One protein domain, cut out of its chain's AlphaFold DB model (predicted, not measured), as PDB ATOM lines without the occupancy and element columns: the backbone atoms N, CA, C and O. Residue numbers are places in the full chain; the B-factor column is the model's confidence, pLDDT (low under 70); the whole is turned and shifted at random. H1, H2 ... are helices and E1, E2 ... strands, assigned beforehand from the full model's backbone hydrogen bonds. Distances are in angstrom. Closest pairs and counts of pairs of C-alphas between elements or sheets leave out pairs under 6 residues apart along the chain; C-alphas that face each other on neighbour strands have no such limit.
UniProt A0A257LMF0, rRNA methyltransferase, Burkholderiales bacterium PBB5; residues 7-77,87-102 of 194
ATOM      1  N   GLY A   7     186.477 268.228 176.297       85.62
ATOM      2  CA  GLY A   7     185.634 269.351 175.868       85.62
ATOM      3  C   GLY A   7     185.681 269.669 174.363       85.62
ATOM      4  O   GLY A   7     184.680 270.119 173.802       85.62
ATOM      5  N   ASN A   8     186.783 269.364 173.657       91.31
ATOM      6  CA  ASN A   8     186.858 269.555 172.202       91.31
ATOM      7  C   ASN A   8     185.894 268.638 171.439       91.31
ATOM      8  O   ASN A   8     185.368 269.048 170.409       91.31
ATOM      9  N   VAL A   9     185.656 267.416 171.928       94.38
ATOM     10  CA  VAL A   9     184.701 266.479 171.316       94.38
ATOM     11  C   VAL A   9     183.277 267.004 171.483       94.38
ATOM     12  O   VAL A   9     182.507 267.009 170.524       94.38
ATOM     13  N   GLY A  10     182.950 267.520 172.671       95.31
ATOM     14  CA  GLY A  10     181.654 268.138 172.940       95.31
ATOM     15  C   GLY A  10     181.415 269.362 172.057       95.31
ATOM     16  O   GLY A  10     180.423 269.436 171.332       95.31
ATOM     17  N   ALA A  11     182.369 270.293 172.034       95.56
ATOM     18  CA  ALA A  11     182.281 271.487 171.199       95.56
ATOM     19  C   ALA A  11     182.212 271.154 169.696       95.56
ATOM     20  O   ALA A  11     181.462 271.797 168.960       95.56
ATOM     21  N   ALA A  12     182.927 270.119 169.244       95.12
ATOM     22  CA  ALA A  12     182.835 269.613 167.878       95.12
ATOM     23  C   ALA A  12     181.428 269.081 167.550       95.12
ATOM     24  O   ALA A  12     180.854 269.454 166.527       95.12
ATOM     25  N   ALA A  13     180.839 268.269 168.434       96.44
ATOM     26  CA  ALA A  13     179.476 267.762 168.272       96.44
ATOM     27  C   ALA A  13     178.447 268.901 168.169       96.44
ATOM     28  O   ALA A  13     177.564 268.874 167.308       96.44
ATOM     29  N   ARG A  14     178.602 269.946 168.993       96.62
ATOM     30  CA  ARG A  14     177.774 271.155 168.918       96.62
ATOM     31  C   ARG A  14     177.922 271.863 167.571       96.62
ATOM     32  O   ARG A  14     176.911 272.170 166.943       96.62
ATOM     33  N   ALA A  15     179.156 272.087 167.118       95.62
ATOM     34  CA  ALA A  15     179.436 272.749 165.845       95.62
ATOM     35  C   ALA A  15     178.807 272.009 164.655       95.62
ATOM     36  O   ALA A  15     178.173 272.624 163.793       95.62
ATOM     37  N   MET A  16     178.911 270.677 164.652       96.31
ATOM     38  CA  MET A  16     178.258 269.820 163.665       96.31
ATOM     39  C   MET A  16     176.741 269.995 163.685       96.31
ATOM     40  O   MET A  16     176.149 270.254 162.638       96.31
ATOM     41  N   LYS A  17     176.115 269.912 164.866       96.75
ATOM     42  CA  LYS A  17     174.656 269.987 164.996       96.75
ATOM     43  C   LYS A  17     174.094 271.338 164.565       96.75
ATOM     44  O   LYS A  17     173.091 271.366 163.856       96.75
ATOM     45  N   VAL A  18     174.752 272.440 164.934       95.25
ATOM     46  CA  VAL A  18     174.368 273.800 164.501       95.25
ATOM     47  C   VAL A  18     174.327 273.899 162.975       95.25
ATOM     48  O   VAL A  18     173.441 274.540 162.420       95.25
ATOM     49  N   MET A  19     175.248 273.217 162.297       96.25
ATOM     50  CA  MET A  19     175.334 273.194 160.838       96.25
ATOM     51  C   MET A  19     174.594 272.003 160.209       96.25
ATOM     52  O   MET A  19     174.737 271.757 159.013       96.25
ATOM     53  N   GLY A  20     173.785 271.266 160.975       96.12
ATOM     54  CA  GLY A  20     172.950 270.165 160.488       96.12
ATOM     55  C   GLY A  20     173.699 268.887 160.101       96.12
ATOM     56  O   GLY A  20     173.184 268.104 159.305       96.12
ATOM     57  N   PHE A  21     174.908 268.671 160.623       96.19
ATOM     58  CA  PHE A  21     175.652 267.416 160.488       96.19
ATOM     59  C   PHE A  21     175.484 266.555 161.736       96.19
ATOM     60  O   PHE A  21     175.373 267.071 162.847       96.19
ATOM     61  N   ALA A  22     175.492 265.231 161.555       96.25
ATOM     62  CA  ALA A  22     175.199 264.309 162.654       96.25
ATOM     63  C   ALA A  22     176.121 263.088 162.773       96.25
ATOM     64  O   ALA A  22     176.088 262.402 163.791       96.25
ATOM     65  N   ALA A  23     176.922 262.785 161.751       95.56
ATOM     66  CA  ALA A  23     177.772 261.599 161.740       95.56
ATOM     67  C   ALA A  23     179.165 261.931 162.292       95.56
ATOM     68  O   ALA A  23     180.029 262.398 161.554       95.56
ATOM     69  N   LEU A  24     179.368 261.707 163.593       95.88
ATOM     70  CA  LEU A  24     180.667 261.864 164.252       95.88
ATOM     71  C   LEU A  24     181.370 260.505 164.361       95.88
ATOM     72  O   LEU A  24     180.788 259.529 164.834       95.88
ATOM     73  N   VAL A  25     182.635 260.449 163.948       96.19
ATOM     74  CA  VAL A  25     183.496 259.276 164.136       96.19
ATOM     75  C   VAL A  25     184.789 259.716 164.812       96.19
ATOM     76  O   VAL A  25     185.461 260.628 164.334       96.19
ATOM     77  N   LEU A  26     185.137 259.072 165.924       95.19
ATOM     78  CA  LEU A  26     186.373 259.303 166.664       95.19
ATOM     79  C   LEU A  26     187.338 258.147 166.405       95.19
ATOM     80  O   LEU A  26     187.019 256.992 166.675       95.19
ATOM     81  N   VAL A  27     188.527 258.465 165.896       95.69
ATOM     82  CA  VAL A  27     189.598 257.485 165.676       95.69
ATOM     83  C   VAL A  27     190.549 257.535 166.860       95.69
ATOM     84  O   VAL A  27     191.174 258.573 167.082       95.69
ATOM     85  N   GLN A  28     190.651 256.431 167.603       94.94
ATOM     86  CA  GLN A  28     191.526 256.276 168.772       94.94
ATOM     87  C   GLN A  28     191.519 257.517 169.682       94.94
ATOM     88  O   GLN A  28     192.551 258.187 169.837       94.94
ATOM     89  N   PRO A  29     190.357 257.899 170.247       93.06
ATOM     90  CA  PRO A  29     190.318 258.996 171.199       93.06
ATOM     91  C   PRO A  29     191.240 258.683 172.379       93.06
ATOM     92  O   PRO A  29     191.410 257.532 172.772       93.06
ATOM     93  N   ARG A  30     191.835 259.727 172.963       90.06
ATOM     94  CA  ARG A  30     192.777 259.577 174.082       90.06
ATOM     95  C   ARG A  30     192.153 258.870 175.289       90.06
ATOM     96  O   ARG A  30     192.848 258.147 175.995       90.06
ATOM     97  N   PHE A  31     190.870 259.116 175.528       90.31
ATOM     98  CA  PHE A  31     190.111 258.530 176.623       90.31
ATOM     99  C   PHE A  31     189.030 257.618 176.048       90.31
ATOM    100  O   PHE A  31     188.281 258.032 175.161       90.31
ATOM    101  N   ALA A  32     188.946 256.385 176.547       89.12
ATOM    102  CA  ALA A  32     187.953 255.413 176.089       89.12
ATOM    103  C   ALA A  32     186.515 255.851 176.422       89.12
ATOM    104  O   ALA A  32     185.591 255.592 175.659       89.12
ATOM    105  N   ASP A  33     186.343 256.571 177.530       93.19
ATOM    106  CA  ASP A  33     185.075 257.099 178.033       93.19
ATOM    107  C   ASP A  33     184.792 258.541 177.572       93.19
ATOM    108  O   ASP A  33     183.876 259.179 178.090       93.19
ATOM    109  N   VAL A  34     185.545 259.079 176.595       94.06
ATOM    110  CA  VAL A  34     185.484 260.504 176.200       94.06
ATOM    111  C   VAL A  34     184.064 260.997 175.904       94.06
ATOM    112  O   VAL A  34     183.759 262.152 176.179       94.06
ATOM    113  N   LEU A  35     183.189 260.140 175.368       94.75
ATOM    114  CA  LEU A  35     181.811 260.482 175.001       94.75
ATOM    115  C   LEU A  35     180.874 260.656 176.207       94.75
ATOM    116  O   LEU A  35     179.848 261.318 176.078       94.75
ATOM    117  N   SER A  36     181.219 260.075 177.357       94.25
ATOM    118  CA  SER A  36     180.435 260.127 178.596       94.25
ATOM    119  C   SER A  36     181.037 261.037 179.665       94.25
ATOM    120  O   SER A  36     180.405 261.247 180.698       94.25
ATOM    121  N   GLN A  37     182.239 261.577 179.446       94.75
ATOM    122  CA  GLN A  37     182.852 262.504 180.393       94.75
ATOM    123  C   GLN A  37     182.009 263.772 180.551       94.75
ATOM    124  O   GLN A  37     181.500 264.327 179.573       94.75
ATOM    125  N   GLU A  38     181.905 264.251 181.790       94.19
ATOM    126  CA  GLU A  38     181.064 265.392 182.162       94.19
ATOM    127  C   GLU A  38     181.385 266.644 181.332       94.19
ATOM    128  O   GLU A  38     180.477 267.282 180.802       94.19
ATOM    129  N   GLU A  39     182.672 266.943 181.123       93.81
ATOM    130  CA  GLU A  39     183.115 268.077 180.303       93.81
ATOM    131  C   GLU A  39     182.645 267.952 178.842       93.81
ATOM    132  O   GLU A  39     182.128 268.912 178.268       93.81
ATOM    133  N   THR A  40     182.765 266.764 178.238       94.88
ATOM    134  CA  THR A  40     182.302 266.509 176.866       94.88
ATOM    135  C   THR A  40     180.800 266.743 176.744       94.88
ATOM    136  O   THR A  40     180.346 267.428 175.825       94.88
ATOM    137  N   VAL A  41     180.022 266.197 177.682       94.50
ATOM    138  CA  VAL A  41     178.560 266.327 177.696       94.50
ATOM    139  C   VAL A  41     178.151 267.788 177.899       94.50
ATOM    140  O   VAL A  41     177.295 268.292 177.166       94.50
ATOM    141  N   ALA A  42     178.805 268.494 178.823       94.56
ATOM    142  CA  ALA A  42     178.558 269.908 179.083       94.56
ATOM    143  C   ALA A  42     178.827 270.772 177.838       94.56
ATOM    144  O   ALA A  42     177.997 271.601 177.458       94.56
ATOM    145  N   PHE A  43     179.947 270.542 177.146       94.56
ATOM    146  CA  PHE A  43     180.338 271.324 175.968       94.56
ATOM    147  C   PHE A  43     179.490 271.013 174.729       94.56
ATOM    148  O   PHE A  43     179.327 271.879 173.864       94.56
ATOM    149  N   ALA A  44     178.907 269.813 174.646       94.38
ATOM    150  CA  ALA A  44     178.005 269.449 173.557       94.38
ATOM    151  C   ALA A  44     176.692 270.235 173.562       94.38
ATOM    152  O   ALA A  44     176.104 270.388 172.496       94.38
ATOM    153  N   SER A  45     176.239 270.732 174.722       90.75
ATOM    154  CA  SER A  45     175.117 271.673 174.902       90.75
ATOM    155  C   SER A  45     174.023 271.584 173.820       90.75
ATOM    156  O   SER A  45     174.014 272.323 172.833       90.75
ATOM    157  N   GLY A  46     173.109 270.622 173.981       92.12
ATOM    158  CA  GLY A  46     172.030 270.358 173.019       92.12
ATOM    159  C   GLY A  46     172.400 269.419 171.861       92.12
ATOM    160  O   GLY A  46     171.512 269.043 171.098       92.12
ATOM    161  N   ALA A  47     173.663 268.987 171.751       96.75
ATOM    162  CA  ALA A  47     174.149 268.011 170.766       96.75
ATOM    163  C   ALA A  47     174.517 266.633 171.356       96.75
ATOM    164  O   ALA A  47     175.328 265.902 170.787       96.75
ATOM    165  N   ALA A  48     173.932 266.261 172.499       95.12
ATOM    166  CA  ALA A  48     174.176 264.963 173.141       95.12
ATOM    167  C   ALA A  48     173.757 263.764 172.265       95.12
ATOM    168  O   ALA A  48     174.363 262.701 172.325       95.12
ATOM    169  N   ASP A  49     172.764 263.950 171.397       97.00
ATOM    170  CA  ASP A  49     172.348 262.983 170.379       97.00
ATOM    171  C   ASP A  49     173.451 262.677 169.354       97.00
ATOM    172  O   ASP A  49     173.538 261.548 168.873       97.00
ATOM    173  N   ILE A  50     174.314 263.649 169.036       97.44
ATOM    174  CA  ILE A  50     175.477 263.417 168.169       97.44
ATOM    175  C   ILE A  50     176.505 262.542 168.884       97.44
ATOM    176  O   ILE A  50     177.025 261.607 168.280       97.44
ATOM    177  N   LEU A  51     176.756 262.800 170.172       96.50
ATOM    178  CA  LEU A  51     177.649 261.969 170.986       96.50
ATOM    179  C   LEU A  51     177.114 260.539 171.125       96.50
ATOM    180  O   LEU A  51     177.863 259.588 170.934       96.50
ATOM    181  N   ALA A  52     175.812 260.381 171.384       96.06
ATOM    182  CA  ALA A  52     175.168 259.076 171.539       96.06
ATOM    183  C   ALA A  52     175.232 258.211 170.267       96.06
ATOM    184  O   ALA A  52     175.222 256.985 170.347       96.06
ATOM    185  N   ARG A  53     175.296 258.842 169.088       96.56
ATOM    186  CA  ARG A  53     175.418 258.167 167.785       96.56
ATOM    187  C   ARG A  53     176.860 258.077 167.289       96.56
ATOM    188  O   ARG A  53     177.088 257.514 166.215       96.56
ATOM    189  N   ALA A  54     177.814 258.658 168.015       96.94
ATOM    190  CA  ALA A  54     179.196 258.706 167.584       96.94
ATOM    191  C   ALA A  54     179.796 257.297 167.549       96.94
ATOM    192  O   ALA A  54     179.589 256.483 168.447       96.94
ATOM    193  N   ARG A  55     180.570 257.010 166.503       96.12
ATOM    194  CA  ARG A  55     181.318 255.753 166.388       96.12
ATOM    195  C   ARG A  55     182.737 255.972 166.889       96.12
ATOM    196  O   ARG A  55     183.392 256.917 166.458       96.12
ATOM    197  N   VAL A  56     183.230 255.081 167.740       95.81
ATOM    198  CA  VAL A  56     184.641 255.043 168.138       95.81
ATOM    199  C   VAL A  56     185.298 253.866 167.430       95.81
ATOM    200  O   VAL A  56     184.764 252.761 167.455       95.81
ATOM    201  N   VAL A  57     186.408 254.116 166.742       96.94
ATOM    202  CA  VAL A  57     187.119 253.115 165.935       96.94
ATOM    203  C   VAL A  57     188.625 253.202 166.161       96.94
ATOM    204  O   VAL A  57     189.140 254.236 166.593       96.94
ATOM    205  N   ASP A  58     189.348 252.141 165.814       96.00
ATOM    206  CA  ASP A  58     190.791 252.047 166.044       96.00
ATOM    207  C   ASP A  58     191.616 252.623 164.895       96.00
ATOM    208  O   ASP A  58     192.794 252.922 165.054       96.00
ATOM    209  N   THR A  59     191.035 252.761 163.705       96.50
ATOM    210  CA  THR A  59     191.792 253.205 162.531       96.50
ATOM    211  C   THR A  59     191.006 254.169 161.662       96.50
ATOM    212  O   THR A  59     189.777 254.130 161.582       96.50
ATOM    213  N   LEU A  60     191.741 255.013 160.937       93.69
ATOM    214  CA  LEU A  60     191.153 255.879 159.920       93.69
ATOM    215  C   LEU A  60     190.461 255.064 158.814       93.69
ATOM    216  O   LEU A  60     189.407 255.465 158.333       93.69
ATOM    217  N   ALA A  61     191.001 253.894 158.459       95.06
ATOM    218  CA  ALA A  61     190.389 252.999 157.479       95.06
ATOM    219  C   ALA A  61     188.976 252.555 157.904       95.06
ATOM    220  O   ALA A  61     188.052 252.597 157.097       95.06
ATOM    221  N   GLN A  62     188.781 252.209 159.182       96.69
ATOM    222  CA  GLN A  62     187.457 251.890 159.731       96.69
ATOM    223  C   GLN A  62     186.521 253.110 159.746       96.69
ATOM    224  O   GLN A  62     185.319 252.972 159.500       96.69
ATOM    225  N   ALA A  63     187.050 254.311 160.010       94.88
ATOM    226  CA  ALA A  63     186.254 255.538 159.980       94.88
ATOM    227  C   ALA A  63     185.744 255.875 158.572       94.88
ATOM    228  O   ALA A  63     184.619 256.349 158.427       94.88
ATOM    229  N   LEU A  64     186.552 255.596 157.547       94.25
ATOM    230  CA  LEU A  64     186.241 255.863 156.141       94.25
ATOM    231  C   LEU A  64     185.513 254.705 155.441       94.25
ATOM    232  O   LEU A  64     185.202 254.798 154.255       94.25
ATOM    233  N   GLN A  65     185.218 253.610 156.141       95.06
ATOM    234  CA  GLN A  65     184.533 252.470 155.542       95.06
ATOM    235  C   GLN A  65     183.150 252.874 155.000       95.06
ATOM    236  O   GLN A  65     182.317 253.408 155.732       95.06
ATOM    237  N   GLY A  66     182.909 252.599 153.714       91.75
ATOM    238  CA  GLY A  66     181.671 252.966 153.014       91.75
ATOM    239  C   GLY A  66     181.635 254.405 152.484       91.75
ATOM    240  O   GLY A  66     180.655 254.790 151.854       91.75
ATOM    241  N   ILE A  67     182.691 255.195 152.696       92.19
ATOM    242  CA  ILE A  67     182.833 256.532 152.121       92.19
ATOM    243  C   ILE A  67     183.437 256.408 150.717       92.19
ATOM    244  O   ILE A  67     184.581 255.989 150.559       92.19
ATOM    245  N   SER A  68     182.678 256.782 149.685       89.62
ATOM    246  CA  SER A  68     183.145 256.738 148.287       89.62
ATOM    247  C   SER A  68     184.031 257.924 147.899       89.62
ATOM    248  O   SER A  68     184.728 257.868 146.890       89.62
ATOM    249  N   PHE A  69     183.994 259.005 148.681       88.06
ATOM    250  CA  PHE A  69     184.749 260.224 148.424       88.06
ATOM    251  C   PHE A  69     185.242 260.837 149.736       88.06
ATOM    252  O   PHE A  69     184.442 261.154 150.614       88.06
ATOM    253  N   ALA A  70     186.556 261.022 149.854       86.19
ATOM    254  CA  ALA A  70     187.186 261.715 150.968       86.19
ATOM    255  C   ALA A  70     187.962 262.921 150.432       86.19
ATOM    256  O   ALA A  70     188.760 262.788 149.506       86.19
ATOM    257  N   ALA A  71     187.736 264.089 151.028       81.81
ATOM    258  CA  ALA A  71     188.457 265.310 150.704       81.81
ATOM    259  C   ALA A  71     189.295 265.753 151.903       81.81
ATOM    260  O   ALA A  71     188.827 265.732 153.041       81.81
ATOM    261  N   ALA A  72     190.525 266.183 151.635       78.00
ATOM    262  CA  ALA A  72     191.316 266.928 152.599       78.00
ATOM    263  C   ALA A  72     191.008 268.416 152.417       78.00
ATOM    264  O   ALA A  72     191.208 268.964 151.333       78.00
ATOM    265  N   THR A  73     190.514 269.071 153.462       71.06
ATOM    266  CA  THR A  73     190.318 270.519 153.452       71.06
ATOM    267  C   THR A  73     191.570 271.185 154.015       71.06
ATOM    268  O   THR A  73     192.018 270.880 155.122       71.06
ATOM    269  N   ALA A  74     192.183 272.066 153.227       65.25
ATOM    270  CA  ALA A  74     193.300 272.880 153.684       65.25
ATOM    271  C   ALA A  74     192.781 274.218 154.230       65.25
ATOM    272  O   ALA A  74     191.935 274.854 153.615       65.25
ATOM    273  N   MET A  75     193.307 274.578 155.403       63.84
ATOM    274  CA  MET A  75     193.446 275.906 156.021       63.84
ATOM    275  C   MET A  75     192.578 277.073 155.514       63.84
ATOM    276  O   MET A  75     192.701 277.536 154.384       63.84
ATOM    277  N   THR A  76     191.830 277.672 156.438       63.91
ATOM    278  CA  THR A  76     191.236 279.007 156.295       63.91
ATOM    279  C   THR A  76     192.313 280.107 156.337       63.91
ATOM    280  O   THR A  76     193.262 279.972 157.121       63.91
ATOM    281  N   PRO A  77     192.176 281.213 155.570       77.44
ATOM    282  CA  PRO A  77     193.001 282.413 155.733       77.44
ATOM    283  C   PRO A  77     193.002 282.874 157.189       77.44
ATOM    284  O   PRO A  77     191.959 282.880 157.844       77.44
ATOM    285  N   LEU A  87     190.440 272.536 167.636       86.75
ATOM    286  CA  LEU A  87     189.732 271.559 166.806       86.75
ATOM    287  C   LEU A  87     188.272 271.958 166.538       86.75
ATOM    288  O   LEU A  87     187.798 271.827 165.412       86.75
ATOM    289  N   ALA A  88     187.569 272.451 167.557       89.06
ATOM    290  CA  ALA A  88     186.165 272.828 167.434       89.06
ATOM    291  C   ALA A  88     185.977 274.065 166.543       89.06
ATOM    292  O   ALA A  88     185.045 274.101 165.748       89.06
ATOM    293  N   GLN A  89     186.881 275.046 166.618       90.31
ATOM    294  CA  GLN A  89     186.885 276.230 165.754       90.31
ATOM    295  C   GLN A  89     187.130 275.851 164.293       90.31
ATOM    296  O   GLN A  89     186.381 276.276 163.417       90.31
ATOM    297  N   ALA A  90     188.141 275.018 164.028       88.69
ATOM    298  CA  ALA A  90     188.425 274.547 162.676       88.69
ATOM    299  C   ALA A  90     187.236 273.758 162.097       88.69
ATOM    300  O   ALA A  90     186.812 274.012 160.971       88.69
ATOM    301  N   LEU A  91     186.646 272.857 162.892       90.75
ATOM    302  CA  LEU A  91     185.462 272.103 162.483       90.75
ATOM    303  C   LEU A  91     184.254 273.014 162.241       90.75
ATOM    304  O   LEU A  91     183.508 272.787 161.296       90.75
ATOM    305  N   GLN A  92     184.063 274.047 163.064       93.12
ATOM    306  CA  GLN A  92     182.958 274.988 162.919       93.12
ATOM    307  C   GLN A  92     183.019 275.756 161.596       93.12
ATOM    308  O   GLN A  92     181.978 275.910 160.956       93.12
ATOM    309  N   LEU A  93     184.206 276.215 161.184       91.88
ATOM    310  CA  LEU A  93     184.402 276.904 159.904       91.88
ATOM    311  C   LEU A  93     184.142 275.959 158.728       91.88
ATOM    312  O   LEU A  93     183.353 276.282 157.849       91.88
ATOM    313  N   LEU A  94     184.706 274.746 158.766       90.56
ATOM    314  CA  LEU A  94     184.475 273.743 157.722       90.56
ATOM    315  C   LEU A  94     182.999 273.344 157.611       90.56
ATOM    316  O   LEU A  94     182.463 273.234 156.510       90.56
ATOM    317  N   ALA A  95     182.332 273.135 158.744       92.12
ATOM    318  CA  ALA A  95     180.914 272.811 158.773       92.12
ATOM    319  C   ALA A  95     180.065 273.981 158.251       92.12
ATOM    320  O   ALA A  95     179.090 273.757 157.535       92.12
ATOM    321  N   TYR A  96     180.436 275.222 158.571       93.56
ATOM    322  CA  TYR A  96     179.772 276.406 158.036       93.56
ATOM    323  C   TYR A  96     179.919 276.492 156.515       93.56
ATOM    324  O   TYR A  96     178.907 276.536 155.820       93.56
ATOM    325  N   ASP A  97     181.143 276.428 155.990       91.44
ATOM    326  CA  ASP A  97     181.400 276.521 154.549       91.44
ATOM    327  C   ASP A  97     180.691 275.398 153.783       91.44
ATOM    328  O   ASP A  97     180.060 275.639 152.752       91.44
ATOM    329  N   TRP A  98     180.706 274.175 154.324       92.19
ATOM    330  CA  TRP A  98     179.969 273.060 153.738       92.19
ATOM    331  C   TRP A  98     178.459 273.322 153.762       92.19
ATOM    332  O   TRP A  98     177.780 273.133 152.752       92.19
ATOM    333  N   ARG A  99     177.904 273.795 154.884       94.81
ATOM    334  CA  ARG A  99     176.482 274.153 154.968       94.81
ATOM    335  C   ARG A  99     176.124 275.230 153.943       94.81
ATOM    336  O   ARG A  99     175.101 275.083 153.281       94.81
ATOM    337  N   GLN A 100     176.964 276.248 153.757       93.88
ATOM    338  CA  GLN A 100     176.765 277.284 152.741       93.88
ATOM    339  C   GLN A 100     176.792 276.703 151.322       93.88
ATOM    340  O   GLN A 100     175.906 277.011 150.527       93.88
ATOM    341  N   ALA A 101     177.727 275.797 151.021       92.19
ATOM    342  CA  ALA A 101     177.789 275.101 149.734       92.19
ATOM    343  C   ALA A 101     176.554 274.215 149.463       92.19
ATOM    344  O   ALA A 101     176.170 274.031 148.311       92.19
ATOM    345  N   LEU A 102     175.898 273.705 150.512       94.19
ATOM    346  CA  LEU A 102     174.627 272.972 150.422       94.19
ATOM    347  C   LEU A 102     173.384 273.882 150.335       94.19
ATOM    348  O   LEU A 102     172.266 273.369 150.354       94.19
TER     349      LEU A 102
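This is residues 7 to 77 and 87 to 102 of the 194 residues of the protein "rRNA methyltransferase" of Burkholderiales bacterium PBB5 (UniProt A0A257LMF0). A row of three helices, H1 between H2 and H5, makes one side of the domain, and the short strand pair E1 and E2 with H4 makes the opposite side. H3 packs on H1 between these sides, and from H4 a long loop folds back toward the H5 side, its residues 65 to 72 sticking out. The printed part has 87 residues, with five named helices and two named strands in the order H1 E1 H2 H3 E2 H4 H5. The two-strand sheet, E1 next to E2, is parallel, and the class is mostly helix. The whole is compact, with a radius of gyration of the C-alphas of 13.0 A and spans of 33 by 28 by 22 A.

H1, residues 7 to 18, is the hub. It touches H2, residues 38 to 44, with a shallow tilt of 25 degrees, the same way; the closest C-alphas, of Gly 10 and Ala 44, are 3.9 A apart. H1 touches H3, residues 48 to 52, closest at the C-alphas of Ala 13 and Ile 50, 5.9 A. H1 touches H5, residues 87 to 101, with a shallow tilt of 12 degrees, the same way; the closest C-alphas, of Ala 12 and Ala 88, are 4.6 A apart. E1, residues 25 to 27, and E2, residues 55 to 57, are parallel at 19 degrees, with N 26 and O 55 within hydrogen-bond range at 2.8 A. E1, H2, H3 and E2 form a strand-helix-strand unit, parallel neighbour strands with helices between them along the chain, and its crossover is right-handed. H4, residues 60 to 63, touches no helix; its C-alpha 60 is 6.2 A from C-alpha 27 of E1, their closest pair. In H1, H2, H3 and H5 every O i to N i+4 pair is within hydrogen-bond range; H4 is too short for such a pair.

H1 begins at C-alpha 7 (185.634, 269.351, 175.868) and is 16.6 A long from first to last C-alpha. H2 is 10.0 A long. H5 is 21.1 A long and ends at C-alpha 101 (177.789, 275.101, 149.734).

The C-alphas farthest apart, of Glu 38 and Ser 68, are 35.0 A apart. Residues 78 to 86 are not printed, and C-alphas 77 and 87 are 15.8 A apart across this cut. Of the links printed whole, none is long. Residues 74 to 76 have pLDDT under 70.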